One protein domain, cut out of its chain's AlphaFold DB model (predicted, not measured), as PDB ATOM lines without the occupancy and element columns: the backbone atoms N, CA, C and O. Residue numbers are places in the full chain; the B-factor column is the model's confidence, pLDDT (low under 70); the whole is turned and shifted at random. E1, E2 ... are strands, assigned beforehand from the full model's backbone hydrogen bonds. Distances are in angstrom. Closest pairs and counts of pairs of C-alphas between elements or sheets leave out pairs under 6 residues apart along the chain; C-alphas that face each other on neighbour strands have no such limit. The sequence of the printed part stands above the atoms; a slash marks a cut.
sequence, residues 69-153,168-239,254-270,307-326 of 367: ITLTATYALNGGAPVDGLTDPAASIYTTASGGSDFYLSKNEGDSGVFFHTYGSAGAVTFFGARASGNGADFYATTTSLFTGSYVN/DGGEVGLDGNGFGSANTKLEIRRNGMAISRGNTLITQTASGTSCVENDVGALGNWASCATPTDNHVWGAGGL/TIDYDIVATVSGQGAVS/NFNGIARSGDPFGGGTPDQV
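Overview. This is residues 69 to 153, 168 to 239, 254 to 270 and 307 to 326 of the 367 residues of the protein "PEP-CTERM sorting domain-containing protein" of Rubrivivax sp (UniProt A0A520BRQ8). Two antiparallel sheets, one of seven strands and one of six, stand face to face as a well-formed sandwich, their strands nearly aligned at 12 degrees and their best planes 6 degrees apart. Of the links that are printed whole, those from E1 to E2, E5 to E6, E7 to E8 and E10 to E11 pass from the one sheet to the other. The orders are E2 E3 E4 E5 E13 E7 E11 and E1 E6 E12 E8 E9 E10. The printed part has 194 residues, with no named helix and 13 named strands, E1 to E13 in chain order, and its class is all strand. It is compact, with a radius of gyration of the C-alphas of 16.5 A, and spans 58 by 40 by 32 A.

Arrangement. Start at E1, residues 69 to 77, an edge strand of the six-strand sheet. Its antiparallel neighbour is E6, residues 139 to 152; look for N 70 and O 146, 2.8 A apart. After E1, residues 83 to 84 pair antiparallel with its residues 74 to 75. Then come E2, residues 92 to 95, E3, residues 101 to 109, E4, residues 112 to 121, and E5, residues 127 to 136: a meander, each strand the antiparallel neighbour of the one before. Within hydrogen-bond range here are N 92 and O 104 at 2.8 A, N 103 and O 118 at 2.8 A, and N 113 and O 135 at 2.8 A. E5 has as its next neighbour E13, residues 308 to 314, with N 132 and O 312 at 2.9 A. Beyond it is E7, residues 170 to 176, with N 173 and O 311 at 2.8 A, and at the edge E11, residues 232 to 234, with N 233 and O 172 at 2.8 A. A second meander, E8, residues 178 to 190, E9, residues 193 to 205, and E10, residues 208 to 213, belongs to the six-strand sheet; look for N 182 and O 202 at 2.9 A and N 203 and O 210 at 2.8 A. E9 bends by 83 degrees at residue 196. E12, residues 254 to 267, has E6 on one side, with N 141 and O 263 at 2.9 A, and E8 on the other, with N 183 and O 262 at 2.8 A. Across the sandwich, the closest C-alphas of E5 and E12 are those of Ala 132 and Ala 261, 5.4 A apart. E2 and E10 are apart.

Along the chain. Find C-alpha 69 at (249.451, 553.495, 470.365), where E1 begins; it runs 27.3 A to C-alpha 77. E3, E4 and E5 measure 26.4 A, 31.1 A and 30.7 A. The longest strands by residues, 14 each, are E6 at 43.3 A and E12 at 41.8 A; E12 begins at (255.923, 554.452, 482.355). E8 measures 38.8 A and E9 32.5 A. E13 ends at C-alpha 314, (255.768, 539.546, 465.151).

Size, cuts and confidence. The two C-alphas farthest apart are those of Asn 153 and Ser 270, at 60.0 A. Three cuts leave out residues 154 to 167, 240 to 253 and 271 to 306, with gaps of 29.5 A, 20.8 A and 7.0 A between C-alphas. Of the links printed whole, E1 to E2 and E10 to E11 are long. The six-strand sheet is twisted. The mean pLDDT of the printed part is 88.9; look under 70 at residues 96 to 99, 123 to 126, 270 and 316 to 326.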
ATOM      1  N   ILE A  69     248.905 554.390 471.383       86.50
ATOM      2  CA  ILE A  69     249.451 553.495 470.365       86.50
ATOM      3  C   ILE A  69     249.941 554.343 469.202       86.50
ATOM      4  O   ILE A  69     249.196 555.159 468.664       86.50
ATOM      5  N   THR A  70     251.197 554.147 468.825       91.00
ATOM      6  CA  THR A  70     251.835 554.822 467.698       91.00
ATOM      7  C   THR A  70     252.346 553.777 466.730       91.00
ATOM      8  O   THR A  70     253.113 552.895 467.110       91.00
ATOM      9  N   LEU A  71     251.927 553.890 465.474       93.69
ATOM     10  CA  LEU A  71     252.491 553.113 464.382       93.69
ATOM     11  C   LEU A  71     253.474 553.999 463.617       93.69
ATOM     12  O   LEU A  71     253.238 555.201 463.494       93.69
ATOM     13  N   THR A  72     254.546 553.424 463.087       96.38
ATOM     14  CA  THR A  72     255.442 554.106 462.139       96.38
ATOM     15  C   THR A  72     255.856 553.136 461.054       96.38
ATOM     16  O   THR A  72     256.113 551.981 461.368       96.38
ATOM     17  N   ALA A  73     255.996 553.597 459.813       97.69
ATOM     18  CA  ALA A  73     256.517 552.783 458.724       97.69
ATOM     19  C   ALA A  73     257.426 553.619 457.824       97.69
ATOM     20  O   ALA A  73     257.126 554.767 457.502       97.69
ATOM     21  N   THR A  74     258.550 553.058 457.398       98.62
ATOM     22  CA  THR A  74     259.477 553.718 456.478       98.62
ATOM     23  C   THR A  74     260.029 552.707 455.495       98.62
ATOM     24  O   THR A  74     260.415 551.607 455.887       98.62
ATOM     25  N   TYR A  75     260.086 553.077 454.219       98.56
ATOM     26  CA  TYR A  75     260.645 552.219 453.181       98.56
ATOM     27  C   TYR A  75     261.506 552.983 452.183       98.56
ATOM     28  O   TYR A  75     261.391 554.197 452.062       98.56
ATOM     29  N   ALA A  76     262.347 552.264 451.449       98.38
ATOM     30  CA  ALA A  76     263.024 552.751 450.254       98.38
ATOM     31  C   ALA A  76     263.093 551.619 449.219       98.38
ATOM     32  O   ALA A  76     263.226 550.453 449.589       98.38
ATOM     33  N   LEU A  77     262.990 551.961 447.935       97.19
ATOM     34  CA  LEU A  77     263.074 551.028 446.808       97.19
ATOM     35  C   LEU A  77     264.107 551.549 445.805       97.19
ATOM     36  O   LEU A  77     264.193 552.759 445.595       97.19
ATOM     37  N   ASN A  78     264.864 550.650 445.171       94.81
ATOM     38  CA  ASN A  78     265.795 550.959 444.073       94.81
ATOM     39  C   ASN A  78     266.806 552.081 444.394       94.81
ATOM     40  O   ASN A  78     267.036 552.969 443.571       94.81
ATOM     41  N   GLY A  79     267.368 552.097 445.606       91.50
ATOM     42  CA  GLY A  79     268.296 553.140 446.055       91.50
ATOM     43  C   GLY A  79     267.665 554.528 446.239       91.50
ATOM     44  O   GLY A  79     268.385 555.523 446.353       91.50
ATOM     45  N   GLY A  80     266.332 554.615 446.235       95.00
ATOM     46  CA  GLY A  80     265.581 555.846 446.443       95.00
ATOM     47  C   GLY A  80     265.695 556.406 447.863       95.00
ATOM     48  O   GLY A  80     266.206 555.771 448.787       95.00
ATOM     49  N   ALA A  81     265.192 557.628 448.048       96.88
ATOM     50  CA  ALA A  81     265.110 558.235 449.373       96.88
ATOM     51  C   ALA A  81     264.068 557.506 450.250       96.88
ATOM     52  O   ALA A  81     263.056 557.047 449.718       96.88
ATOM     53  N   PRO A  82     264.264 557.446 451.581       97.50
ATOM     54  CA  PRO A  82     263.257 556.913 452.492       97.50
ATOM     55  C   PRO A  82     261.920 557.661 452.389       97.50
ATOM     56  O   PRO A  82     261.885 558.892 452.373       97.50
ATOM     57  N   VAL A  83     260.824 556.905 452.365       98.19
ATOM     58  CA  VAL A  83     259.440 557.381 452.299       98.19
ATOM     59  C   VAL A  83     258.701 556.952 453.563       98.19
ATOM     60  O   VAL A  83     258.829 555.808 454.000       98.19
ATOM     61  N   ASP A  84     257.905 557.859 454.133       97.94
ATOM     62  CA  ASP A  84     256.975 557.531 455.218       97.94
ATOM     63  C   ASP A  84     255.794 556.724 454.664       97.94
ATOM     64  O   ASP A  84     254.922 557.252 453.963       97.94
ATOM     65  N   GLY A  85     255.769 555.434 455.005       96.25
ATOM     66  CA  GLY A  85     254.767 554.485 454.538       96.25
ATOM     67  C   GLY A  85     253.351 554.807 455.012       96.25
ATOM     68  O   GLY A  85     252.402 554.433 454.331       96.25
ATOM     69  N   LEU A  86     253.185 555.541 456.118       94.88
ATOM     70  CA  LEU A  86     251.861 555.938 456.614       94.88
ATOM     71  C   LEU A  86     251.225 557.049 455.776       94.88
ATOM     72  O   LEU A  86     250.010 557.236 455.812       94.88
ATOM     73  N   THR A  87     252.040 557.791 455.027       96.19
ATOM     74  CA  THR A  87     251.578 558.871 454.143       96.19
ATOM     75  C   THR A  87     251.493 558.453 452.678       96.19
ATOM     76  O   THR A  87     251.039 559.238 451.844       96.19
ATOM     77  N   ASP A  88     251.913 557.225 452.350       96.12
ATOM     78  CA  ASP A  88     251.827 556.711 450.987       96.12
ATOM     79  C   ASP A  88     250.350 556.587 450.566       96.12
ATOM     80  O   ASP A  88     249.551 556.007 451.299       96.12
ATOM     81  N   PRO A  89     249.950 557.075 449.378       93.62
ATOM     82  CA  PRO A  89     248.571 556.949 448.908       93.62
ATOM     83  C   PRO A  89     248.057 555.505 448.770       93.62
ATOM     84  O   PRO A  89     246.847 555.306 448.692       93.62
ATOM     85  N   ALA A  90     248.947 554.509 448.700       91.81
ATOM     86  CA  ALA A  90     248.597 553.090 448.682       91.81
ATOM     87  C   ALA A  90     248.414 552.487 450.090       91.81
ATOM     88  O   ALA A  90     248.051 551.315 450.210       91.81
ATOM     89  N   ALA A  91     248.660 553.261 451.150       93.25
ATOM     90  CA  ALA A  91     248.441 552.837 452.522       93.25
ATOM     91  C   ALA A  91     246.949 552.659 452.825       93.25
ATOM     92  O   ALA A  91     246.110 553.489 452.474       93.25
ATOM     93  N   SER A  92     246.623 551.591 453.546       92.12
ATOM     94  CA  SER A  92     245.315 551.387 454.167       92.12
ATOM     95  C   SER A  92     245.475 551.443 455.679       92.12
ATOM     96  O   SER A  92     246.177 550.614 456.250       92.12
ATOM     97  N   ILE A  93     244.832 552.422 456.318       89.88
ATOM     98  CA  ILE A  93     244.871 552.614 457.770       89.88
ATOM     99  C   ILE A  93     243.447 552.506 458.313       89.88
ATOM    100  O   ILE A  93     242.555 553.249 457.897       89.88
ATOM    101  N   TYR A  94     243.245 551.600 459.263       86.00
ATOM    102  CA  TYR A  94     241.972 551.363 459.930       86.00
ATOM    103  C   TYR A  94     242.104 551.674 461.416       86.00
ATOM    104  O   TYR A  94     242.964 551.129 462.100       86.00
ATOM    105  N   THR A  95     241.218 552.515 461.943       80.50
ATOM    106  CA  THR A  95     241.080 552.701 463.392       80.50
ATOM    107  C   THR A  95     240.118 551.662 463.954       80.50
ATOM    108  O   THR A  95     239.022 551.483 463.414       80.50
ATOM    109  N   THR A  96     240.474 551.004 465.052       68.31
ATOM    110  CA  THR A  96     239.604 550.025 465.714       68.31
ATOM    111  C   THR A  96     238.720 550.699 466.768       68.31
ATOM    112  O   THR A  96     239.049 551.754 467.314       68.31
ATOM    113  N   ALA A  97     237.573 550.089 467.085       62.34
ATOM    114  CA  ALA A  97     236.613 550.634 468.054       62.34
ATOM    115  C   ALA A  97     237.179 550.786 469.484       62.34
ATOM    116  O   ALA A  97     236.615 551.519 470.291       62.34
ATOM    117  N   SER A  98     238.285 550.104 469.790       64.06
ATOM    118  CA  SER A  98     239.012 550.139 471.063       64.06
ATOM    119  C   SER A  98     240.145 551.173 471.104       64.06
ATOM    120  O   SER A  98     240.957 551.123 472.018       64.06
ATOM    121  N   GLY A  99     240.232 552.091 470.135       67.94
ATOM    122  CA  GLY A  99     241.318 553.080 470.083       67.94
ATOM    123  C   GLY A  99     242.637 552.521 469.540       67.94
ATOM    124  O   GLY A  99     243.691 553.110 469.761       67.94
ATOM    125  N   GLY A 100     242.585 551.387 468.839       78.25
ATOM    126  CA  GLY A 100     243.718 550.823 468.115       78.25
ATOM    127  C   GLY A 100     243.818 551.303 466.670       78.25
ATOM    128  O   GLY A 100     242.928 551.979 466.149       78.25
ATOM    129  N   SER A 101     244.900 550.906 466.010       85.75
ATOM    130  CA  SER A 101     245.167 551.164 464.599       85.75
ATOM    131  C   SER A 101     245.705 549.904 463.927       85.75
ATOM    132  O   SER A 101     246.435 549.134 464.548       85.75
ATOM    133  N   ASP A 102     245.363 549.723 462.660       88.81
ATOM    134  CA  ASP A 102     245.849 548.656 461.788       88.81
ATOM    135  C   ASP A 102     246.262 549.265 460.440       88.81
ATOM    136  O   ASP A 102     245.488 549.997 459.819       88.81
ATOM    137  N   PHE A 103     247.506 549.035 460.034       91.75
ATOM    138  CA  PHE A 103     248.150 549.622 458.867       91.75
ATOM    139  C   PHE A 103     248.636 548.534 457.913       91.75
ATOM    140  O   PHE A 103     249.394 547.643 458.298       91.75
ATOM    141  N   TYR A 104     248.279 548.698 456.640       94.00
ATOM    142  CA  TYR A 104     248.763 547.895 455.526       94.00
ATOM    143  C   TYR A 104     249.340 548.781 454.438       94.00
ATOM    144  O   TYR A 104     248.757 549.803 454.073       94.00
ATOM    145  N   LEU A 105     250.431 548.326 453.838       94.06
ATOM    146  CA  LEU A 105     250.957 548.910 452.614       94.06
ATOM    147  C   LEU A 105     251.619 547.812 451.792       94.06
ATOM    148  O   LEU A 105     252.432 547.055 452.304       94.06
ATOM    149  N   SER A 106     251.294 547.753 450.506       95.31
ATOM    150  CA  SER A 106     252.058 546.996 449.517       95.31
ATOM    151  C   SER A 106     252.538 547.975 448.459       95.31
ATOM    152  O   SER A 106     251.726 548.669 447.843       95.31
ATOM    153  N   LYS A 107     253.853 548.059 448.272       95.81
ATOM    154  CA  LYS A 107     254.471 548.975 447.319       95.81
ATOM    155  C   LYS A 107     255.455 548.218 446.448       95.81
ATOM    156  O   LYS A 107     256.282 547.483 446.964       95.81
ATOM    157  N   ASN A 108     255.371 548.432 445.141       93.81
ATOM    158  CA  ASN A 108     256.302 547.885 444.161       93.81
ATOM    159  C   ASN A 108     256.750 549.016 443.236       93.81
ATOM    160  O   ASN A 108     255.926 549.836 442.824       93.81
ATOM    161  N   GLU A 109     258.033 549.045 442.906       92.81
ATOM    162  CA  GLU A 109     258.616 549.974 441.947       92.81
ATOM    163  C   GLU A 109     259.746 549.264 441.205       92.81
ATOM    164  O   GLU A 109     260.674 548.753 441.832       92.81
ATOM    165  N   GLY A 110     259.680 549.229 439.871       88.75
ATOM    166  CA  GLY A 110     260.639 548.468 439.069       88.75
ATOM    167  C   GLY A 110     260.701 547.007 439.516       88.75
ATOM    168  O   GLY A 110     259.670 546.339 439.594       88.75
ATOM    169  N   ASP A 111     261.907 546.554 439.847       89.44
ATOM    170  CA  ASP A 111     262.187 545.180 440.265       89.44
ATOM    171  C   ASP A 111     262.167 544.980 441.786       89.44
ATOM    172  O   ASP A 111     262.567 543.917 442.251       89.44
ATOM    173  N   SER A 112     261.735 545.981 442.563       94.00
ATOM    174  CA  SER A 112     261.765 545.949 444.029       94.00
ATOM    175  C   SER A 112     260.382 546.170 444.633       94.00
ATOM    176  O   SER A 112     259.568 546.942 444.119       94.00
ATOM    177  N   GLY A 113     260.121 545.510 445.757       94.88
ATOM    178  CA  GLY A 113     258.852 545.582 446.463       94.88
ATOM    179  C   GLY A 113     259.011 545.518 447.973       94.88
ATOM    180  O   GLY A 113     259.977 544.969 448.504       94.88
ATOM    181  N   VAL A 114     258.045 546.108 448.673       96.75
ATOM    182  CA  VAL A 114     257.898 546.047 450.126       96.75
ATOM    183  C   VAL A 114     256.439 545.820 450.508       96.75
ATOM    184  O   VAL A 114     255.503 546.244 449.825       96.75
ATOM    185  N   PHE A 115     256.249 545.163 451.643       96.12
ATOM    186  CA  PHE A 115     254.956 544.969 452.272       96.12
ATOM    187  C   PHE A 115     255.051 545.221 453.773       96.12
ATOM    188  O   PHE A 115     255.966 544.732 454.440       96.12
ATOM    189  N   PHE A 116     254.055 545.934 454.286       95.31
ATOM    190  CA  PHE A 116     253.851 546.195 455.696       95.31
ATOM    191  C   PHE A 116     252.498 545.677 456.158       95.31
ATOM    192  O   PHE A 116     251.486 545.856 455.479       95.31
ATOM    193  N   HIS A 117     252.500 545.119 457.362       92.69
ATOM    194  CA  HIS A 117     251.309 544.944 458.179       92.69
ATOM    195  C   HIS A 117     251.691 545.296 459.615       92.69
ATOM    196  O   HIS A 117     252.623 544.721 460.171       92.69
ATOM    197  N   THR A 118     251.088 546.317 460.208       92.12
ATOM    198  CA  THR A 118     251.447 546.773 461.557       92.12
ATOM    199  C   THR A 118     250.211 547.229 462.285       92.12
ATOM    200  O   THR A 118     249.449 548.036 461.767       92.12
ATOM    201  N   TYR A 119     250.019 546.718 463.490       88.88
ATOM    202  CA  TYR A 119     248.788 546.912 464.228       88.88
ATOM    203  C   TYR A 119     249.042 547.027 465.723       88.88
ATOM    204  O   TYR A 119     250.046 546.553 466.263       88.88
ATOM    205  N   GLY A 120     248.099 547.658 466.403       85.00
ATOM    206  CA  GLY A 120     248.083 547.770 467.850       85.00
ATOM    207  C   GLY A 120     246.695 548.146 468.341       85.00
ATOM    208  O   GLY A 120     246.066 549.047 467.792       85.00
ATOM    209  N   SER A 121     246.217 547.490 469.392       80.69
ATOM    210  CA  SER A 121     244.976 547.840 470.085       80.69
ATOM    211  C   SER A 121     245.132 547.632 471.584       80.69
ATOM    212  O   SER A 121     245.597 546.582 472.020       80.69
ATOM    213  N   ALA A 122     244.686 548.612 472.369       72.12
ATOM    214  CA  ALA A 122     244.681 548.580 473.824       72.12
ATOM    215  C   ALA A 122     243.237 548.791 474.301       72.12
ATOM    216  O   ALA A 122     242.755 549.912 474.406       72.12
ATOM    217  N   GLY A 123     242.518 547.692 474.529       66.69
ATOM    218  CA  GLY A 123     241.129 547.699 474.984       66.69
ATOM    219  C   GLY A 123     240.762 546.369 475.637       66.69
ATOM    220  O   GLY A 123     241.616 545.721 476.227       66.69
ATOM    221  N   ALA A 124     239.505 545.934 475.502       58.78
ATOM    222  CA  ALA A 124     239.076 544.626 476.017       58.78
ATOM    223  C   ALA A 124     239.836 543.447 475.378       58.78
ATOM    224  O   ALA A 124     239.977 542.410 476.009       58.78
ATOM    225  N   VAL A 125     240.327 543.616 474.146       60.97
ATOM    226  CA  VAL A 125     241.261 542.691 473.495       60.97
ATOM    227  C   VAL A 125     242.501 543.482 473.103       60.97
ATOM    228  O   VAL A 125     242.401 544.515 472.427       60.97
ATOM    229  N   THR A 126     243.659 542.997 473.535       69.75
ATOM    230  CA  THR A 126     244.960 543.585 473.230       69.75
ATOM    231  C   THR A 126     245.704 542.735 472.226       69.75
ATOM    232  O   THR A 126     245.908 541.546 472.448       69.75
ATOM    233  N   PHE A 127     246.098 543.349 471.119       76.00
ATOM    234  CA  PHE A 127     246.843 542.694 470.056       76.00
ATOM    235  C   PHE A 127     247.792 543.711 469.439       76.00
ATOM    236  O   PHE A 127     247.407 544.854 469.188       76.00
ATOM    237  N   PHE A 128     249.034 543.293 469.225       85.12
ATOM    238  CA  PHE A 128     250.100 544.110 468.663       85.12
ATOM    239  C   PHE A 128     250.911 543.256 467.707       85.12
ATOM    240  O   PHE A 128     251.151 542.082 467.980       85.12
ATOM    241  N   GLY A 129     251.348 543.854 466.612       89.56
ATOM    242  CA  GLY A 129     252.175 543.167 465.643       89.56
ATOM    243  C   GLY A 129     252.818 544.139 464.681       89.56
ATOM    244  O   GLY A 129     252.367 545.271 464.486       89.56
ATOM    245  N   ALA A 130     253.909 543.682 464.095       93.69
ATOM    246  CA  ALA A 130     254.675 544.428 463.122       93.69
ATOM    247  C   ALA A 130     255.265 543.428 462.140       93.69
ATOM    248  O   ALA A 130     255.899 542.461 462.551       93.69
ATOM    249  N   ARG A 131     255.065 543.669 460.851       94.94
ATOM    250  CA  ARG A 131     255.618 542.897 459.749       94.94
ATOM    251  C   ARG A 131     256.192 543.852 458.724       94.94
ATOM    252  O   ARG A 131     255.481 544.723 458.223       94.94
ATOM    253  N   ALA A 132     257.444 543.615 458.369       97.00
ATOM    254  CA  ALA A 132     258.089 544.175 457.200       97.00
ATOM    255  C   ALA A 132     258.578 543.012 456.335       97.00
ATOM    256  O   ALA A 132     259.261 542.106 456.811       97.00
ATOM    257  N   SER A 133     258.220 543.025 455.061       96.75
ATOM    258  CA  SER A 133     258.794 542.119 454.069       96.75
ATOM    259  C   SER A 133     259.183 542.900 452.832       96.75
ATOM    260  O   SER A 133     258.585 543.934 452.542       96.75
ATOM    261  N   GLY A 134     260.169 542.406 452.104       95.50
ATOM    262  CA  GLY A 134     260.593 543.011 450.857       95.50
ATOM    263  C   GLY A 134     261.208 541.989 449.927       95.50
ATOM    264  O   GLY A 134     261.576 540.888 450.340       95.50
ATOM    265  N   ASN A 135     261.261 542.356 448.658       94.69
ATOM    266  CA  ASN A 135     261.783 541.525 447.596       94.69
ATOM    267  C   ASN A 135     262.440 542.370 446.512       94.69
ATOM    268  O   ASN A 135     262.090 543.535 446.326       94.69
ATOM    269  N   GLY A 136     263.348 541.751 445.761       92.31
ATOM    270  CA  GLY A 136     263.836 542.313 444.510       92.31
ATOM    271  C   GLY A 136     265.260 542.850 444.530       92.31
ATOM    272  O   GLY A 136     266.119 542.350 445.257       92.31
ATOM    273  N   ALA A 137     265.516 543.828 443.660       93.19
ATOM    274  CA  ALA A 137     266.859 544.324 443.369       93.19
ATOM    275  C   ALA A 137     267.462 545.158 444.505       93.19
ATOM    276  O   ALA A 137     268.637 544.984 444.815       93.19
ATOM    277  N   ASP A 138     266.679 546.044 445.120       95.75
ATOM    278  CA  ASP A 138     267.102 546.876 446.246       95.75
ATOM    279  C   ASP A 138     265.884 547.376 447.033       95.75
ATOM    280  O   ASP A 138     265.057 548.136 446.516       95.75
ATOM    281  N   PHE A 139     265.761 546.955 448.288       97.69
ATOM    282  CA  PHE A 139     264.664 547.334 449.167       97.69
ATOM    283  C   PHE A 139     265.134 547.574 450.600       97.69
ATOM    284  O   PHE A 139     266.045 546.929 451.119       97.69
ATOM    285  N   TYR A 140     264.424 548.467 451.277       98.56
ATOM    286  CA  TYR A 140     264.478 548.673 452.716       98.56
ATOM    287  C   TYR A 140     263.057 548.872 453.230       98.56
ATOM    288  O   TYR A 140     262.282 549.619 452.634       98.56
ATOM    289  N   ALA A 141     262.720 548.236 454.344       98.25
ATOM    290  CA  ALA A 141     261.439 548.399 455.010       98.25
ATOM    291  C   ALA A 141     261.620 548.268 456.520       98.25
ATOM    292  O   ALA A 141     262.173 547.284 457.000       98.25
ATOM    293  N   THR A 142     261.119 549.237 457.278       98.56
ATOM    294  CA  THR A 142     261.033 549.173 458.735       98.56
ATOM    295  C   THR A 142     259.658 549.625 459.192       98.56
ATOM    296  O   THR A 142     259.078 550.552 458.625       98.56
ATOM    297  N   THR A 143     259.108 548.952 460.192       97.94
ATOM    298  CA  THR A 143     257.834 549.330 460.792       97.94
ATOM    299  C   THR A 143     257.829 549.058 462.283       97.94
ATOM    300  O   THR A 143     258.566 548.199 462.776       97.94
ATOM    301  N   THR A 144     257.014 549.816 463.006       96.06
ATOM    302  CA  THR A 144     256.956 549.781 464.461       96.06
ATOM    303  C   THR A 144     255.529 549.903 464.963       96.06
ATOM    304  O   THR A 144     254.776 550.748 464.484       96.06
ATOM    305  N   SER A 145     255.189 549.083 465.957       93.12
ATOM    306  CA  SER A 145     254.010 549.248 466.806       93.12
ATOM    307  C   SER A 145     254.484 549.555 468.222       93.12
ATOM    308  O   SER A 145     255.063 548.697 468.889       93.12
ATOM    309  N   LEU A 146     254.282 550.800 468.654       91.88
ATOM    310  CA  LEU A 146     254.654 551.284 469.976       91.88
ATOM    311  C   LEU A 146     253.399 551.494 470.813       91.88
ATOM    312  O   LEU A 146     252.538 552.302 470.468       91.88
ATOM    313  N   PHE A 147     253.344 550.825 471.952       89.12
ATOM    314  CA  PHE A 147     252.431 551.137 473.036       89.12
ATOM    315  C   PHE A 147     253.186 551.877 474.140       89.12
ATOM    316  O   PHE A 147     254.260 551.436 474.552       89.12
ATOM    317  N   THR A 148     252.581 552.936 474.676       89.06
ATOM    318  CA  THR A 148     253.044 553.607 475.895       89.06
ATOM    319  C   THR A 148     251.885 553.753 476.875       89.06
ATOM    320  O   THR A 148     250.829 554.293 476.537       89.06
ATOM    321  N   GLY A 149     252.099 553.300 478.109       85.62
ATOM    322  CA  GLY A 149     251.146 553.419 479.208       85.62
ATOM    323  C   GLY A 149     251.822 553.828 480.513       85.62
ATOM    324  O   GLY A 149     253.046 553.788 480.645       85.62
ATOM    325  N   SER A 150     251.016 554.219 481.498       87.06
ATOM    326  CA  SER A 150     251.495 554.568 482.837       87.06
ATOM    327  C   SER A 150     250.789 553.744 483.902       87.06
ATOM    328  O   SER A 150     249.564 553.617 483.866       87.06
ATOM    329  N   TYR A 151     251.538 553.281 484.893       86.00
ATOM    330  CA  TYR A 151     250.996 552.670 486.098       86.00
ATOM    331  C   TYR A 151     251.294 553.562 487.303       86.00
ATOM    332  O   TYR A 151     252.429 554.004 487.478       86.00
ATOM    333  N   VAL A 152     250.282 553.803 488.138       87.06
ATOM    334  CA  VAL A 152     250.414 554.541 489.400       87.06
ATOM    335  C   VAL A 152     250.099 553.595 490.550       87.06
ATOM    336  O   VAL A 152     248.996 553.046 490.609       87.06
ATOM    337  N   ASN A 153     251.029 553.438 491.491       86.25
ATOM    338  CA  ASN A 153     250.740 552.727 492.730       86.25
ATOM    339  C   ASN A 153     249.959 553.652 493.678       86.25
ATOM    340  O   ASN A 153     250.536 554.411 494.452       86.25
ATOM    341  N   ASP A 168     252.180 537.225 469.409       82.06
ATOM    342  CA  ASP A 168     252.114 536.233 468.348       82.06
ATOM    343  C   ASP A 168     253.506 535.640 468.025       82.06
ATOM    344  O   ASP A 168     254.555 536.086 468.501       82.06
ATOM    345  N   GLY A 169     253.532 534.598 467.193       84.56
ATOM    346  CA  GLY A 169     254.790 534.017 466.721       84.56
ATOM    347  C   GLY A 169     255.666 535.029 465.978       84.56
ATOM    348  O   GLY A 169     255.169 535.901 465.258       84.56
ATOM    349  N   GLY A 170     256.978 534.902 466.165       89.25
ATOM    350  CA  GLY A 170     257.982 535.672 465.437       89.25
ATOM    351  C   GLY A 170     258.442 534.949 464.175       89.25
ATOM    352  O   GLY A 170     258.453 533.722 464.127       89.25
ATOM    353  N   GLU A 171     258.861 535.693 463.160       93.19
ATOM    354  CA  GLU A 171     259.577 535.134 462.010       93.19
ATOM    355  C   GLU A 171     260.635 536.128 461.538       93.19
ATOM    356  O   GLU A 171     260.364 537.326 461.431       93.19
ATOM    357  N   VAL A 172     261.832 535.630 461.245       96.69
ATOM    358  CA  VAL A 172     262.918 536.397 460.626       96.69
ATOM    359  C   VAL A 172     263.527 535.533 459.542       96.69
ATOM    360  O   VAL A 172     263.923 534.409 459.827       96.69
ATOM    361  N   GLY A 173     263.613 536.029 458.313       96.56
ATOM    362  CA  GLY A 173     264.095 535.247 457.183       96.56
ATOM    363  C   GLY A 173     264.731 536.078 456.091       96.56
ATOM    364  O   GLY A 173     264.282 537.187 455.804       96.56
ATOM    365  N   LEU A 174     265.756 535.501 455.474       96.44
ATOM    366  CA  LEU A 174     266.347 535.947 454.222       96.44
ATOM    367  C   LEU A 174     266.487 534.744 453.294       96.44
ATOM    368  O   LEU A 174     267.054 533.720 453.677       96.44
ATOM    369  N   ASP A 175     266.026 534.908 452.061       92.56
ATOM    370  CA  ASP A 175     266.113 533.876 451.039       92.56
ATOM    371  C   ASP A 175     266.615 534.434 449.713       92.56
ATOM    372  O   ASP A 175     266.274 535.543 449.293       92.56
ATOM    373  N   GLY A 176     267.371 533.588 449.013       90.62
ATOM    374  CA  GLY A 176     267.789 533.808 447.640       90.62
ATOM    375  C   GLY A 176     269.149 534.490 447.476       90.62
ATOM    376  O   GLY A 176     269.967 534.538 448.395       90.62
ATOM    377  N   ASN A 177     269.430 534.969 446.264       90.31
ATOM    378  CA  ASN A 177     270.761 535.448 445.884       90.31
ATOM    379  C   ASN A 177     270.873 536.957 446.088       90.31
ATOM    380  O   ASN A 177     270.241 537.728 445.370       90.31
ATOM    381  N   GLY A 178     271.717 537.383 447.021       92.88
ATOM    382  CA  GLY A 178     271.903 538.797 447.330       92.88
ATOM    383  C   GLY A 178     272.577 539.029 448.675       92.88
ATOM    384  O   GLY A 178     273.102 538.097 449.295       92.88
ATOM    385  N   PHE A 179     272.542 540.281 449.117       95.81
ATOM    386  CA  PHE A 179     272.991 540.716 450.437       95.81
ATOM    387  C   PHE A 179     271.844 541.409 451.152       95.81
ATOM    388  O   PHE A 179     271.047 542.082 450.511       95.81
ATOM    389  N   GLY A 180     271.756 541.291 452.468       97.56
ATOM    390  CA  GLY A 180     270.662 541.925 453.186       97.56
ATOM    391  C   GLY A 180     270.658 541.629 454.667       97.56
ATOM    392  O   GLY A 180     271.538 540.944 455.193       97.56
ATOM    393  N   SER A 181     269.640 542.148 455.334       98.44
ATOM    394  CA  SER A 181     269.386 541.893 456.743       98.44
ATOM    395  C   SER A 181     267.893 541.796 457.019       98.44
ATOM    396  O   SER A 181     267.084 542.458 456.372       98.44
ATOM    397  N   ALA A 182     267.527 540.980 457.997       98.62
ATOM    398  CA  ALA A 182     266.188 540.914 458.555       98.62
ATOM    399  C   ALA A 182     266.313 540.945 460.077       98.62
ATOM    400  O   ALA A 182     267.109 540.205 460.649       98.62
ATOM    401  N   ASN A 183     265.564 541.828 460.730       98.38
ATOM    402  CA  ASN A 183     265.596 542.022 462.170       98.38
ATOM    403  C   ASN A 183     264.183 542.127 462.731       98.38
ATOM    404  O   ASN A 183     263.403 542.969 462.283       98.38
ATOM    405  N   THR A 184     263.892 541.343 463.761       96.62
ATOM    406  CA  THR A 184     262.699 541.530 464.592       96.62
ATOM    407  C   THR A 184     263.136 541.874 466.009       96.62
ATOM    408  O   THR A 184     264.023 541.225 466.563       96.62
ATOM    409  N   LYS A 185     262.540 542.914 466.589       96.19
ATOM    410  CA  LYS A 185     262.779 543.340 467.968       96.19
ATOM    411  C   LYS A 185     261.446 543.470 468.680       96.19
ATOM    412  O   LYS A 185     260.579 544.199 468.213       96.19
ATOM    413  N   LEU A 186     261.331 542.846 469.840       94.56
ATOM    414  CA  LEU A 186     260.254 543.077 470.788       94.56
ATOM    415  C   LEU A 186     260.869 543.492 472.120       94.56
ATOM    416  O   LEU A 186     261.706 542.772 472.659       94.56
ATOM    417  N   GLU A 187     260.503 544.658 472.642       95.19
ATOM    418  CA  GLU A 187     261.161 545.256 473.805       95.19
ATOM    419  C   GLU A 187     260.158 545.879 474.781       95.19
ATOM    420  O   GLU A 187     259.286 546.656 474.395       95.19
ATOM    421  N   ILE A 188     260.327 545.562 476.067       94.25
ATOM    422  CA  ILE A 188     259.602 546.153 477.194       94.25
ATOM    423  C   ILE A 188     260.540 547.075 477.947       94.25
ATOM    424  O   ILE A 188     261.599 546.643 478.420       94.25
ATOM    425  N   ARG A 189     260.132 548.329 478.125       95.50
ATOM    426  CA  ARG A 189     260.886 549.318 478.895       95.50
ATOM    427  C   ARG A 189     260.089 549.810 480.092       95.50
ATOM    428  O   ARG A 189     258.902 550.077 479.965       95.50
ATOM    429  N   ARG A 190     260.764 549.985 481.231       94.12
ATOM    430  CA  ARG A 190     260.272 550.728 482.401       94.12
ATOM    431  C   ARG A 190     261.011 552.055 482.458       94.12
ATOM    432  O   ARG A 190     262.237 552.057 482.555       94.12
ATOM    433  N   ASN A 191     260.288 553.172 482.432       94.88
ATOM    434  CA  ASN A 191     260.878 554.516 482.491       94.88
ATOM    435  C   ASN A 191     262.006 554.706 481.450       94.88
ATOM    436  O   ASN A 191     263.063 555.256 481.757       94.88
ATOM    437  N   GLY A 192     261.814 554.171 480.238       93.62
ATOM    438  CA  GLY A 192     262.794 554.203 479.147       93.62
ATOM    439  C   GLY A 192     263.931 553.172 479.223       93.62
ATOM    440  O   GLY A 192     264.674 553.035 478.253       93.62
ATOM    441  N   MET A 193     264.071 552.409 480.314       95.00
ATOM    442  CA  MET A 193     265.090 551.358 480.448       95.00
ATOM    443  C   MET A 193     264.540 549.990 480.047       95.00
ATOM    444  O   MET A 193     263.504 549.580 480.562       95.00
ATOM    445  N   ALA A 194     265.245 549.260 479.180       94.81
ATOM    446  CA  ALA A 194     264.859 547.908 478.773       94.81
ATOM    447  C   ALA A 194     264.906 546.928 479.958       94.81
ATOM    448  O   ALA A 194     265.938 546.787 480.613       94.81
ATOM    449  N   ILE A 195     263.785 546.250 480.210       95.38
ATOM    450  CA  ILE A 195     263.639 545.214 481.247       95.38
ATOM    451  C   ILE A 195     263.558 543.823 480.614       95.38
ATOM    452  O   ILE A 195     264.012 542.839 481.196       95.38
ATOM    453  N   SER A 196     262.994 543.736 479.412       95.50
ATOM    454  CA  SER A 196     262.872 542.495 478.657       95.50
ATOM    455  C   SER A 196     262.976 542.805 477.169       95.50
ATOM    456  O   SER A 196     262.404 543.796 476.717       95.50
ATOM    457  N   ARG A 197     263.707 541.994 476.409       95.94
ATOM    458  CA  ARG A 197     263.891 542.148 474.967       95.94
ATOM    459  C   ARG A 197     264.137 540.798 474.302       95.94
ATOM    460  O   ARG A 197     264.987 540.049 474.769       95.94
ATOM    461  N   GLY A 198     263.453 540.553 473.192       95.56
ATOM    462  CA  GLY A 198     263.871 539.597 472.167       95.56
ATOM    463  C   GLY A 198     264.326 540.380 470.938       95.56
ATOM    464  O   GLY A 198     263.603 541.274 470.496       95.56
ATOM    465  N   ASN A 199     265.525 540.129 470.421       97.06
ATOM    466  CA  ASN A 199     266.040 540.839 469.250       97.06
ATOM    467  C   ASN A 199     266.906 539.929 468.390       97.06
ATOM    468  O   ASN A 199     268.041 539.638 468.768       97.06
ATOM    469  N   THR A 200     266.396 539.579 467.215       97.88
ATOM    470  CA  THR A 200     267.014 538.588 466.333       97.88
ATOM    471  C   THR A 200     267.296 539.200 464.983       97.88
ATOM    472  O   THR A 200     266.374 539.631 464.287       97.88
ATOM    473  N   LEU A 201     268.576 539.196 464.624       98.25
ATOM    474  CA  LEU A 201     269.117 539.740 463.392       98.25
ATOM    475  C   LEU A 201     269.715 538.611 462.556       98.25
ATOM    476  O   LEU A 201     270.708 537.996 462.944       98.25
ATOM    477  N   ILE A 202     269.173 538.416 461.361       98.62
ATOM    478  CA  ILE A 202     269.807 537.635 460.303       98.62
ATOM    479  C   ILE A 202     270.461 538.611 459.330       98.62
ATOM    480  O   ILE A 202     269.861 539.603 458.925       98.62
ATOM    481  N   THR A 203     271.707 538.343 458.954       98.50
ATOM    482  CA  THR A 203     272.442 539.094 457.929       98.50
ATOM    483  C   THR A 203     272.993 538.124 456.897       98.50
ATOM    484  O   THR A 203     273.648 537.151 457.260       98.50
ATOM    485  N   GLN A 204     272.764 538.402 455.617       97.94
ATOM    486  CA  GLN A 204     273.328 537.649 454.501       97.94
ATOM    487  C   GLN A 204     274.369 538.499 453.774       97.94
ATOM    488  O   GLN A 204     274.111 539.635 453.373       97.94
ATOM    489  N   THR A 205     275.557 537.931 453.590       96.50
ATOM    490  CA  THR A 205     276.708 538.559 452.930       96.50
ATOM    491  C   THR A 205     277.314 537.607 451.898       96.50
ATOM    492  O   THR A 205     276.923 536.446 451.803       96.50
ATOM    493  N   ALA A 206     278.340 538.053 451.166       92.62
ATOM    494  CA  ALA A 206     279.082 537.184 450.247       92.62
ATOM    495  C   ALA A 206     279.773 536.004 450.955       92.62
ATOM    496  O   ALA A 206     280.012 534.972 450.336       92.62
ATOM    497  N   SER A 207     280.090 536.152 452.245       93.56
ATOM    498  CA  SER A 207     280.677 535.097 453.081       93.56
ATOM    499  C   SER A 207     279.661 534.090 453.627       93.56
ATOM    500  O   SER A 207     280.066 533.125 454.270       93.56
ATOM    501  N   GLY A 208     278.366 534.298 453.378       94.94
ATOM    502  CA  GLY A 208     277.277 533.486 453.909       94.94
ATOM    503  C   GLY A 208     276.386 534.260 454.876       94.94
ATOM    504  O   GLY A 208     276.417 535.496 454.932       94.94
ATOM    505  N   THR A 209     275.587 533.505 455.620       97.38
ATOM    506  CA  THR A 209     274.563 534.027 456.526       97.38
ATOM    507  C   THR A 209     275.018 533.949 457.978       97.38
ATOM    508  O   THR A 209     275.677 532.989 458.378       97.38
ATOM    509  N   SER A 210     274.656 534.959 458.764       98.25
ATOM    510  CA  SER A 210     274.835 534.988 460.212       98.25
ATOM    511  C   SER A 210     273.519 535.299 460.914       98.25
ATOM    512  O   SER A 210     272.831 536.236 460.505       98.25
ATOM    513  N   CYS A 211     273.236 534.592 462.000       98.44
ATOM    514  CA  CYS A 211     272.105 534.818 462.890       98.44
ATOM    515  C   CYS A 211     272.631 535.211 464.275       98.44
ATOM    516  O   CYS A 211     273.478 534.514 464.841       98.44
ATOM    517  N   VAL A 212     272.187 536.359 464.788       97.75
ATOM    518  CA  VAL A 212     272.652 536.935 466.055       97.75
ATOM    519  C   VAL A 212     271.465 537.401 466.884       97.75
ATOM    520  O   VAL A 212     270.536 538.020 466.368       97.75
ATOM    521  N   GLU A 213     271.552 537.165 468.189       96.50
ATOM    522  CA  GLU A 213     270.549 537.552 469.178       96.50
ATOM    523  C   GLU A 213     271.115 538.597 470.145       96.50
ATOM    524  O   GLU A 213     272.311 538.611 470.454       96.50
ATOM    525  N   ASN A 214     270.256 539.476 470.656       95.69
ATOM    526  CA  ASN A 214     270.599 540.440 471.701       95.69
ATOM    527  C   ASN A 214     269.471 540.521 472.731       95.69
ATOM    528  O   ASN A 214     268.773 541.536 472.857       95.69
ATOM    529  N   ASP A 215     269.315 539.428 473.456       95.31
ATOM    530  CA  ASP A 215     268.165 539.174 474.306       95.31
ATOM    531  C   ASP A 215     268.374 539.596 475.763       95.31
ATOM    532  O   ASP A 215     269.489 539.612 476.289       95.31
ATOM    533  N   VAL A 216     267.272 539.948 476.429       94.31
ATOM    534  CA  VAL A 216     267.222 540.345 477.841       94.31
ATOM    535  C   VAL A 216     265.932 539.814 478.469       94.31
ATOM    536  O   VAL A 216     264.852 539.965 477.907       94.31
ATOM    537  N   GLY A 217     266.011 539.276 479.684       92.44
ATOM    538  CA  GLY A 217     264.824 538.997 480.497       92.44
ATOM    539  C   GLY A 217     263.884 537.935 479.910       92.44
ATOM    540  O   GLY A 217     264.324 536.965 479.300       92.44
ATOM    541  N   ALA A 218     262.581 538.102 480.149       89.81
ATOM    542  CA  ALA A 218     261.554 537.089 479.870       89.81
ATOM    543  C   ALA A 218     261.278 536.850 478.376       89.81
ATOM    544  O   ALA A 218     260.700 535.830 478.022       89.81
ATOM    545  N   LEU A 219     261.664 537.789 477.511       90.31
ATOM    546  CA  LEU A 219     261.518 537.690 476.056       90.31
ATOM    547  C   LEU A 219     262.720 537.042 475.372       90.31
ATOM    548  O   LEU A 219     262.737 536.933 474.145       90.31
ATOM    549  N   GLY A 220     263.723 536.630 476.150       87.81
ATOM    550  CA  GLY A 220     264.855 535.911 475.600       87.81
ATOM    551  C   GLY A 220     264.408 534.631 474.908       87.81
ATOM    552  O   GLY A 220     263.597 533.871 475.441       87.81
ATOM    553  N   ASN A 221     264.951 534.404 473.719       85.50
ATOM    554  CA  ASN A 221     264.628 533.309 472.819       85.50
ATOM    555  C   ASN A 221     263.201 533.331 472.239       85.50
ATOM    556  O   ASN A 221     262.729 532.288 471.787       85.50
ATOM    557  N   TRP A 222     262.490 534.471 472.235       89.19
ATOM    558  CA  TRP A 222     261.163 534.552 471.600       89.19
ATOM    559  C   TRP A 222     261.211 534.153 470.117       89.19
ATOM    560  O   TRP A 222     260.341 533.415 469.667       89.19
ATOM    561  N   ALA A 223     262.242 534.576 469.381       90.50
ATOM    562  CA  ALA A 223     262.503 534.170 468.002       90.50
ATOM    563  C   ALA A 223     263.983 533.798 467.852       90.50
ATOM    564  O   ALA A 223     264.776 534.642 467.455       90.50
ATOM    565  N   SER A 224     264.375 532.577 468.215       92.12
ATOM    566  CA  SER A 224     265.793 532.247 468.401       92.12
ATOM    567  C   SER A 224     266.500 531.568 467.225       92.12
ATOM    568  O   SER A 224     265.946 530.713 466.537       92.12
ATOM    569  N   CYS A 225     267.775 531.905 467.050       95.50
ATOM    570  CA  CYS A 225     268.716 531.209 466.186       95.50
ATOM    571  C   CYS A 225     269.020 529.820 466.775       95.50
ATOM    572  O   CYS A 225     269.606 529.697 467.852       95.50
ATOM    573  N   ALA A 226     268.687 528.749 466.056       95.06
ATOM    574  CA  ALA A 226     269.133 527.402 466.405       95.06
ATOM    575  C   ALA A 226     270.630 527.224 466.108       95.06
ATOM    576  O   ALA A 226     271.338 526.523 466.838       95.06
ATOM    577  N   THR A 227     271.123 527.871 465.048       96.38
ATOM    578  CA  THR A 227     272.546 527.943 464.718       96.38
ATOM    579  C   THR A 227     272.975 529.371 464.365       96.38
ATOM    580  O   THR A 227     272.170 530.155 463.861       96.38
ATOM    581  N   PRO A 228     274.266 529.728 464.528       97.06
ATOM    582  CA  PRO A 228     274.773 531.047 464.140       97.06
ATOM    583  C   PRO A 228     274.695 531.346 462.639       97.06
ATOM    584  O   PRO A 228     275.060 532.441 462.230       97.06
ATOM    585  N   THR A 229     274.290 530.378 461.814       97.25
ATOM    586  CA  THR A 229     274.222 530.477 460.350       97.25
ATOM    587  C   THR A 229     272.803 530.345 459.808       97.25
ATOM    588  O   THR A 229     272.632 530.232 458.595       97.25
ATOM    589  N   ASP A 230     271.793 530.333 460.681       96.94
ATOM    590  CA  ASP A 230     270.401 530.247 460.248       96.94
ATOM    591  C   ASP A 230     270.054 531.430 459.340       96.94
ATOM    592  O   ASP A 230     270.355 532.587 459.636       96.94
ATOM    593  N   ASN A 231     269.415 531.128 458.213       95.31
ATOM    594  CA  ASN A 231     268.850 532.124 457.309       95.31
ATOM    595  C   ASN A 231     267.345 532.306 457.507       95.31
ATOM    596  O   ASN A 231     266.756 533.201 456.905       95.31
ATOM    597  N   HIS A 232     266.738 531.493 458.371       96.12
ATOM    598  CA  HIS A 232     265.331 531.573 458.720       96.12
ATOM    599  C   HIS A 232     265.109 531.092 460.150       96.12
ATOM    600  O   HIS A 232     265.601 530.036 460.540       96.12
ATOM    601  N   VAL A 233     264.362 531.873 460.922       95.38
ATOM    602  CA  VAL A 233     264.062 531.639 462.334       95.38
ATOM    603  C   VAL A 233     262.573 531.832 462.573       95.38
ATOM    604  O   VAL A 233     261.962 532.773 462.061       95.38
ATOM    605  N   TRP A 234     262.013 530.953 463.403       92.56
ATOM    606  CA  TRP A 234     260.624 530.983 463.839       92.56
ATOM    607  C   TRP A 234     260.558 531.046 465.358       92.56
ATOM    608  O   TRP A 234     261.223 530.285 466.057       92.56
ATOM    609  N   GLY A 235     259.721 531.945 465.854       86.44
ATOM    610  CA  GLY A 235     259.431 532.124 467.262       86.44
ATOM    611  C   GLY A 235     258.042 531.623 467.617       86.44
ATOM    612  O   GLY A 235     257.079 531.892 466.897       86.44
ATOM    613  N   ALA A 236     257.920 530.930 468.746       81.31
ATOM    614  CA  ALA A 236     256.611 530.621 469.298       81.31
ATOM    615  C   ALA A 236     256.024 531.877 469.959       81.31
ATOM    616  O   ALA A 236     256.689 532.547 470.748       81.31
ATOM    617  N   GLY A 237     254.771 532.189 469.628       81.81
ATOM    618  CA  GLY A 237     253.988 533.167 470.376       81.81
ATOM    619  C   GLY A 237     253.542 532.602 471.724       81.81
ATOM    620  O   GLY A 237     253.702 531.412 472.004       81.81
ATOM    621  N   GLY A 238     252.948 533.447 472.555       80.00
ATOM    622  CA  GLY A 238     252.368 533.042 473.826       80.00
ATOM    623  C   GLY A 238     252.213 534.191 474.811       80.00
ATOM    624  O   GLY A 238     252.436 535.358 474.492       80.00
ATOM    625  N   LEU A 239     251.834 533.825 476.035       82.69
ATOM    626  CA  LEU A 239     251.744 534.739 477.165       82.69
ATOM    627  C   LEU A 239     253.121 534.930 477.806       82.69
ATOM    628  O   LEU A 239     253.751 533.967 478.243       82.69
ATOM    629  N   THR A 254     256.305 554.596 483.761       92.31
ATOM    630  CA  THR A 254     255.923 554.452 482.355       92.31
ATOM    631  C   THR A 254     256.393 553.116 481.822       92.31
ATOM    632  O   THR A 254     257.451 552.608 482.212       92.31
ATOM    633  N   ILE A 255     255.589 552.550 480.933       90.62
ATOM    634  CA  ILE A 255     255.860 551.275 480.291       90.62
ATOM    635  C   ILE A 255     255.718 551.465 478.799       90.62
ATOM    636  O   ILE A 255     254.658 551.879 478.328       90.62
ATOM    637  N   ASP A 256     256.786 551.127 478.090       92.38
ATOM    638  CA  ASP A 256     256.801 551.106 476.638       92.38
ATOM    639  C   ASP A 256     256.906 549.661 476.168       92.38
ATOM    640  O   ASP A 256     257.800 548.930 476.598       92.38
ATOM    641  N   TYR A 257     256.001 549.273 475.279       91.19
ATOM    642  CA  TYR A 257     256.002 547.998 474.577       91.19
ATOM    643  C   TYR A 257     256.231 548.294 473.094       91.19
ATOM    644  O   TYR A 257     255.420 548.969 472.467       91.19
ATOM    645  N   ASP A 258     257.368 547.855 472.563       93.38
ATOM    646  CA  ASP A 258     257.842 548.187 471.218       93.38
ATOM    647  C   ASP A 258     258.035 546.907 470.397       93.38
ATOM    648  O   ASP A 258     258.827 546.049 470.789       93.38
ATOM    649  N   ILE A 259     257.331 546.786 469.268       94.38
ATOM    650  CA  ILE A 259     257.601 545.767 468.247       94.38
ATOM    651  C   ILE A 259     258.137 546.459 467.002       94.38
ATOM    652  O   ILE A 259     257.411 547.214 466.358       94.38
ATOM    653  N   VAL A 260     259.366 546.132 466.610       97.06
ATOM    654  CA  VAL A 260     260.017 546.631 465.398       97.06
ATOM    655  C   VAL A 260     260.321 545.471 464.463       97.06
ATOM    656  O   VAL A 260     261.006 544.524 464.842       97.06
ATOM    657  N   ALA A 261     259.887 545.585 463.213       97.94
ATOM    658  CA  ALA A 261     260.282 544.690 462.134       97.94
ATOM    659  C   ALA A 261     261.060 545.488 461.089       97.94
ATOM    660  O   ALA A 261     260.603 546.537 460.646       97.94
ATOM    661  N   THR A 262     262.244 545.016 460.710       98.62
ATOM    662  CA  THR A 262     263.093 545.665 459.705       98.62
ATOM    663  C   THR A 262     263.646 544.634 458.742       98.62
ATOM    664  O   THR A 262     264.151 543.604 459.168       98.62
ATOM    665  N   VAL A 263     263.599 544.927 457.450       98.44
ATOM    666  CA  VAL A 263     264.249 544.140 456.406       98.44
ATOM    667  C   VAL A 263     264.957 545.057 455.426       98.44
ATOM    668  O   VAL A 263     264.524 546.180 455.163       98.44
ATOM    669  N   SER A 264     266.056 544.574 454.872       98.44
ATOM    670  CA  SER A 264     266.751 545.209 453.766       98.44
ATOM    671  C   SER A 264     267.374 544.156 452.871       98.44
ATOM    672  O   SER A 264     267.731 543.069 453.336       98.44
ATOM    673  N   GLY A 265     267.504 544.471 451.593       97.12
ATOM    674  CA  GLY A 265     268.012 543.518 450.632       97.12
ATOM    675  C   GLY A 265     268.467 544.154 449.345       97.12
ATOM    676  O   GLY A 265     267.833 545.075 448.856       97.12
ATOM    677  N   GLN A 266     269.545 543.610 448.798       95.44
ATOM    678  CA  GLN A 266     270.067 543.898 447.477       95.44
ATOM    679  C   GLN A 266     270.192 542.582 446.721       95.44
ATOM    680  O   GLN A 266     271.114 541.792 446.961       95.44
ATOM    681  N   GLY A 267     269.224 542.322 445.848       90.00
ATOM    682  CA  GLY A 267     269.181 541.117 445.039       90.00
ATOM    683  C   GLY A 267     270.254 541.127 443.960       90.00
ATOM    684  O   GLY A 267     270.459 542.115 443.255       90.00
ATOM    685  N   ALA A 268     270.922 539.992 443.788       84.25
ATOM    686  CA  ALA A 268     271.747 539.760 442.618       84.25
ATOM    687  C   ALA A 268     270.853 539.402 441.426       84.25
ATOM    688  O   ALA A 268     269.879 538.657 441.560       84.25
ATOM    689  N   VAL A 269     271.227 539.894 440.244       78.38
ATOM    690  CA  VAL A 269     270.612 539.454 438.991       78.38
ATOM    691  C   VAL A 269     270.822 537.947 438.856       78.38
ATOM    692  O   VAL A 269     271.955 537.461 438.866       78.38
ATOM    693  N   SER A 270     269.727 537.205 438.729       69.00
ATOM    694  CA  SER A 270     269.745 535.785 438.404       69.00
ATOM    695  C   SER A 270     269.021 535.559 437.087       69.00
ATOM    696  O   SER A 270     267.998 536.179 436.818       69.00
ATOM    697  N   ASN A 307     265.705 537.211 442.683       78.69
ATOM    698  CA  ASN A 307     265.184 536.276 443.670       78.69
ATOM    699  C   ASN A 307     265.887 536.547 444.996       78.69
ATOM    700  O   ASN A 307     266.685 535.724 445.427       78.69
ATOM    701  N   PHE A 308     265.668 537.717 445.595       88.06
ATOM    702  CA  PHE A 308     266.085 537.993 446.968       88.06
ATOM    703  C   PHE A 308     264.883 538.497 447.747       88.06
ATOM    704  O   PHE A 308     264.224 539.435 447.302       88.06
ATOM    705  N   ASN A 309     264.587 537.858 448.873       93.88
ATOM    706  CA  ASN A 309     263.434 538.160 449.708       93.88
ATOM    707  C   ASN A 309     263.867 538.256 451.167       93.88
ATOM    708  O   ASN A 309     264.721 537.497 451.621       93.88
ATOM    709  N   GLY A 310     263.241 539.163 451.906       96.31
ATOM    710  CA  GLY A 310     263.414 539.284 453.345       96.31
ATOM    711  C   GLY A 310     262.078 539.417 454.054       96.31
ATOM    712  O   GLY A 310     261.154 540.057 453.547       96.31
ATOM    713  N   ILE A 311     261.984 538.832 455.244       96.50
ATOM    714  CA  ILE A 311     260.835 538.959 456.135       96.50
ATOM    715  C   ILE A 311     261.300 539.141 457.578       96.50
ATOM    716  O   ILE A 311     262.201 538.460 458.054       96.50
ATOM    717  N   ALA A 312     260.656 540.061 458.283       97.00
ATOM    718  CA  ALA A 312     260.704 540.164 459.728       97.00
ATOM    719  C   ALA A 312     259.283 540.416 460.221       97.00
ATOM    720  O   ALA A 312     258.594 541.300 459.700       97.00
ATOM    721  N   ARG A 313     258.823 539.646 461.207       92.88
ATOM    722  CA  ARG A 313     257.522 539.876 461.828       92.88
ATOM    723  C   ARG A 313     257.414 539.420 463.277       92.88
ATOM    724  O   ARG A 313     258.132 538.530 463.727       92.88
ATOM    725  N   SER A 314     256.457 540.035 463.961       89.56
ATOM    726  CA  SER A 314     255.768 539.546 465.151       89.56
ATOM    727  C   SER A 314     254.277 539.563 464.824       89.56
ATOM    728  O   SER A 314     253.718 540.642 464.605       89.56
ATOM    729  N   GLY A 315     253.667 538.384 464.723       75.38
ATOM    730  CA  GLY A 315     252.261 538.232 464.351       75.38
ATOM    731  C   GLY A 315     251.925 538.425 462.880       75.38
ATOM    732  O   GLY A 315     252.745 538.875 462.082       75.38
ATOM    733  N   ASP A 316     250.724 537.949 462.530       62.75
ATOM    734  CA  ASP A 316     249.958 538.215 461.305       62.75
ATOM    735  C   ASP A 316     248.639 537.389 461.355       62.75
ATOM    736  O   ASP A 316     248.701 536.156 461.254       62.75
ATOM    737  N   PRO A 317     247.436 537.985 461.494       47.62
ATOM    738  CA  PRO A 317     246.160 537.258 461.552       47.62
ATOM    739  C   PRO A 317     245.845 536.425 460.298       47.62
ATOM    740  O   PRO A 317     245.013 535.519 460.358       47.62
ATOM    741  N   PHE A 318     246.519 536.659 459.166       50.00
ATOM    742  CA  PHE A 318     246.348 535.823 457.970       50.00
ATOM    743  C   PHE A 318     246.995 534.429 458.092       50.00
ATOM    744  O   PHE A 318     246.798 533.588 457.217       50.00
ATOM    745  N   GLY A 319     247.718 534.151 459.186       45.16
ATOM    746  CA  GLY A 319     248.329 532.852 459.490       45.16
ATOM    747  C   GLY A 319     247.375 531.766 460.009       45.16
ATOM    748  O   GLY A 319     247.826 530.662 460.301       45.16
ATOM    749  N   GLY A 320     246.070 532.040 460.131       31.30
ATOM    750  CA  GLY A 320     245.057 531.021 460.449       31.30
ATOM    751  C   GLY A 320     244.919 530.642 461.930       31.30
ATOM    752  O   GLY A 320     244.121 529.763 462.253       31.30
ATOM    753  N   GLY A 321     245.636 531.309 462.835       42.09
ATOM    754  CA  GLY A 321     245.356 531.266 464.268       42.09
ATOM    755  C   GLY A 321     244.480 532.452 464.656       42.09
ATOM    756  O   GLY A 321     244.803 533.589 464.325       42.09
ATOM    757  N   THR A 322     243.374 532.218 465.361       43.25
ATOM    758  CA  THR A 322     242.777 533.294 466.161       43.25
ATOM    759  C   THR A 322     243.845 533.745 467.157       43.25
ATOM    760  O   THR A 322     244.330 532.872 467.881       43.25
ATOM    761  N   PRO A 323     244.226 535.039 467.208       47.03
ATOM    762  CA  PRO A 323     245.096 535.537 468.266       47.03
ATOM    763  C   PRO A 323     244.511 535.070 469.589       47.03
ATOM    764  O   PRO A 323     243.290 535.154 469.770       47.03
ATOM    765  N   ASP A 324     245.342 534.516 470.466       43.81
ATOM    766  CA  ASP A 324     244.879 534.045 471.763       43.81
ATOM    767  C   ASP A 324     244.327 535.275 472.498       43.81
ATOM    768  O   ASP A 324     245.083 536.125 472.970       43.81
ATOM    769  N   GLN A 325     242.993 535.427 472.511       45.47
ATOM    770  CA  GLN A 325     242.269 536.588 473.056       45.47
ATOM    771  C   GLN A 325     242.277 536.576 474.587       45.47
ATOM    772  O   GLN A 325     241.288 536.895 475.250       45.47
ATOM    773  N   VAL A 326     243.386 536.149 475.172       43.75
ATOM    774  CA  VAL A 326     243.606 536.257 476.598       43.75
ATOM    775  C   VAL A 326     243.743 537.748 476.895       43.75
ATOM    776  O   VAL A 326     244.434 538.461 476.171       43.75
TER     777      VAL A 326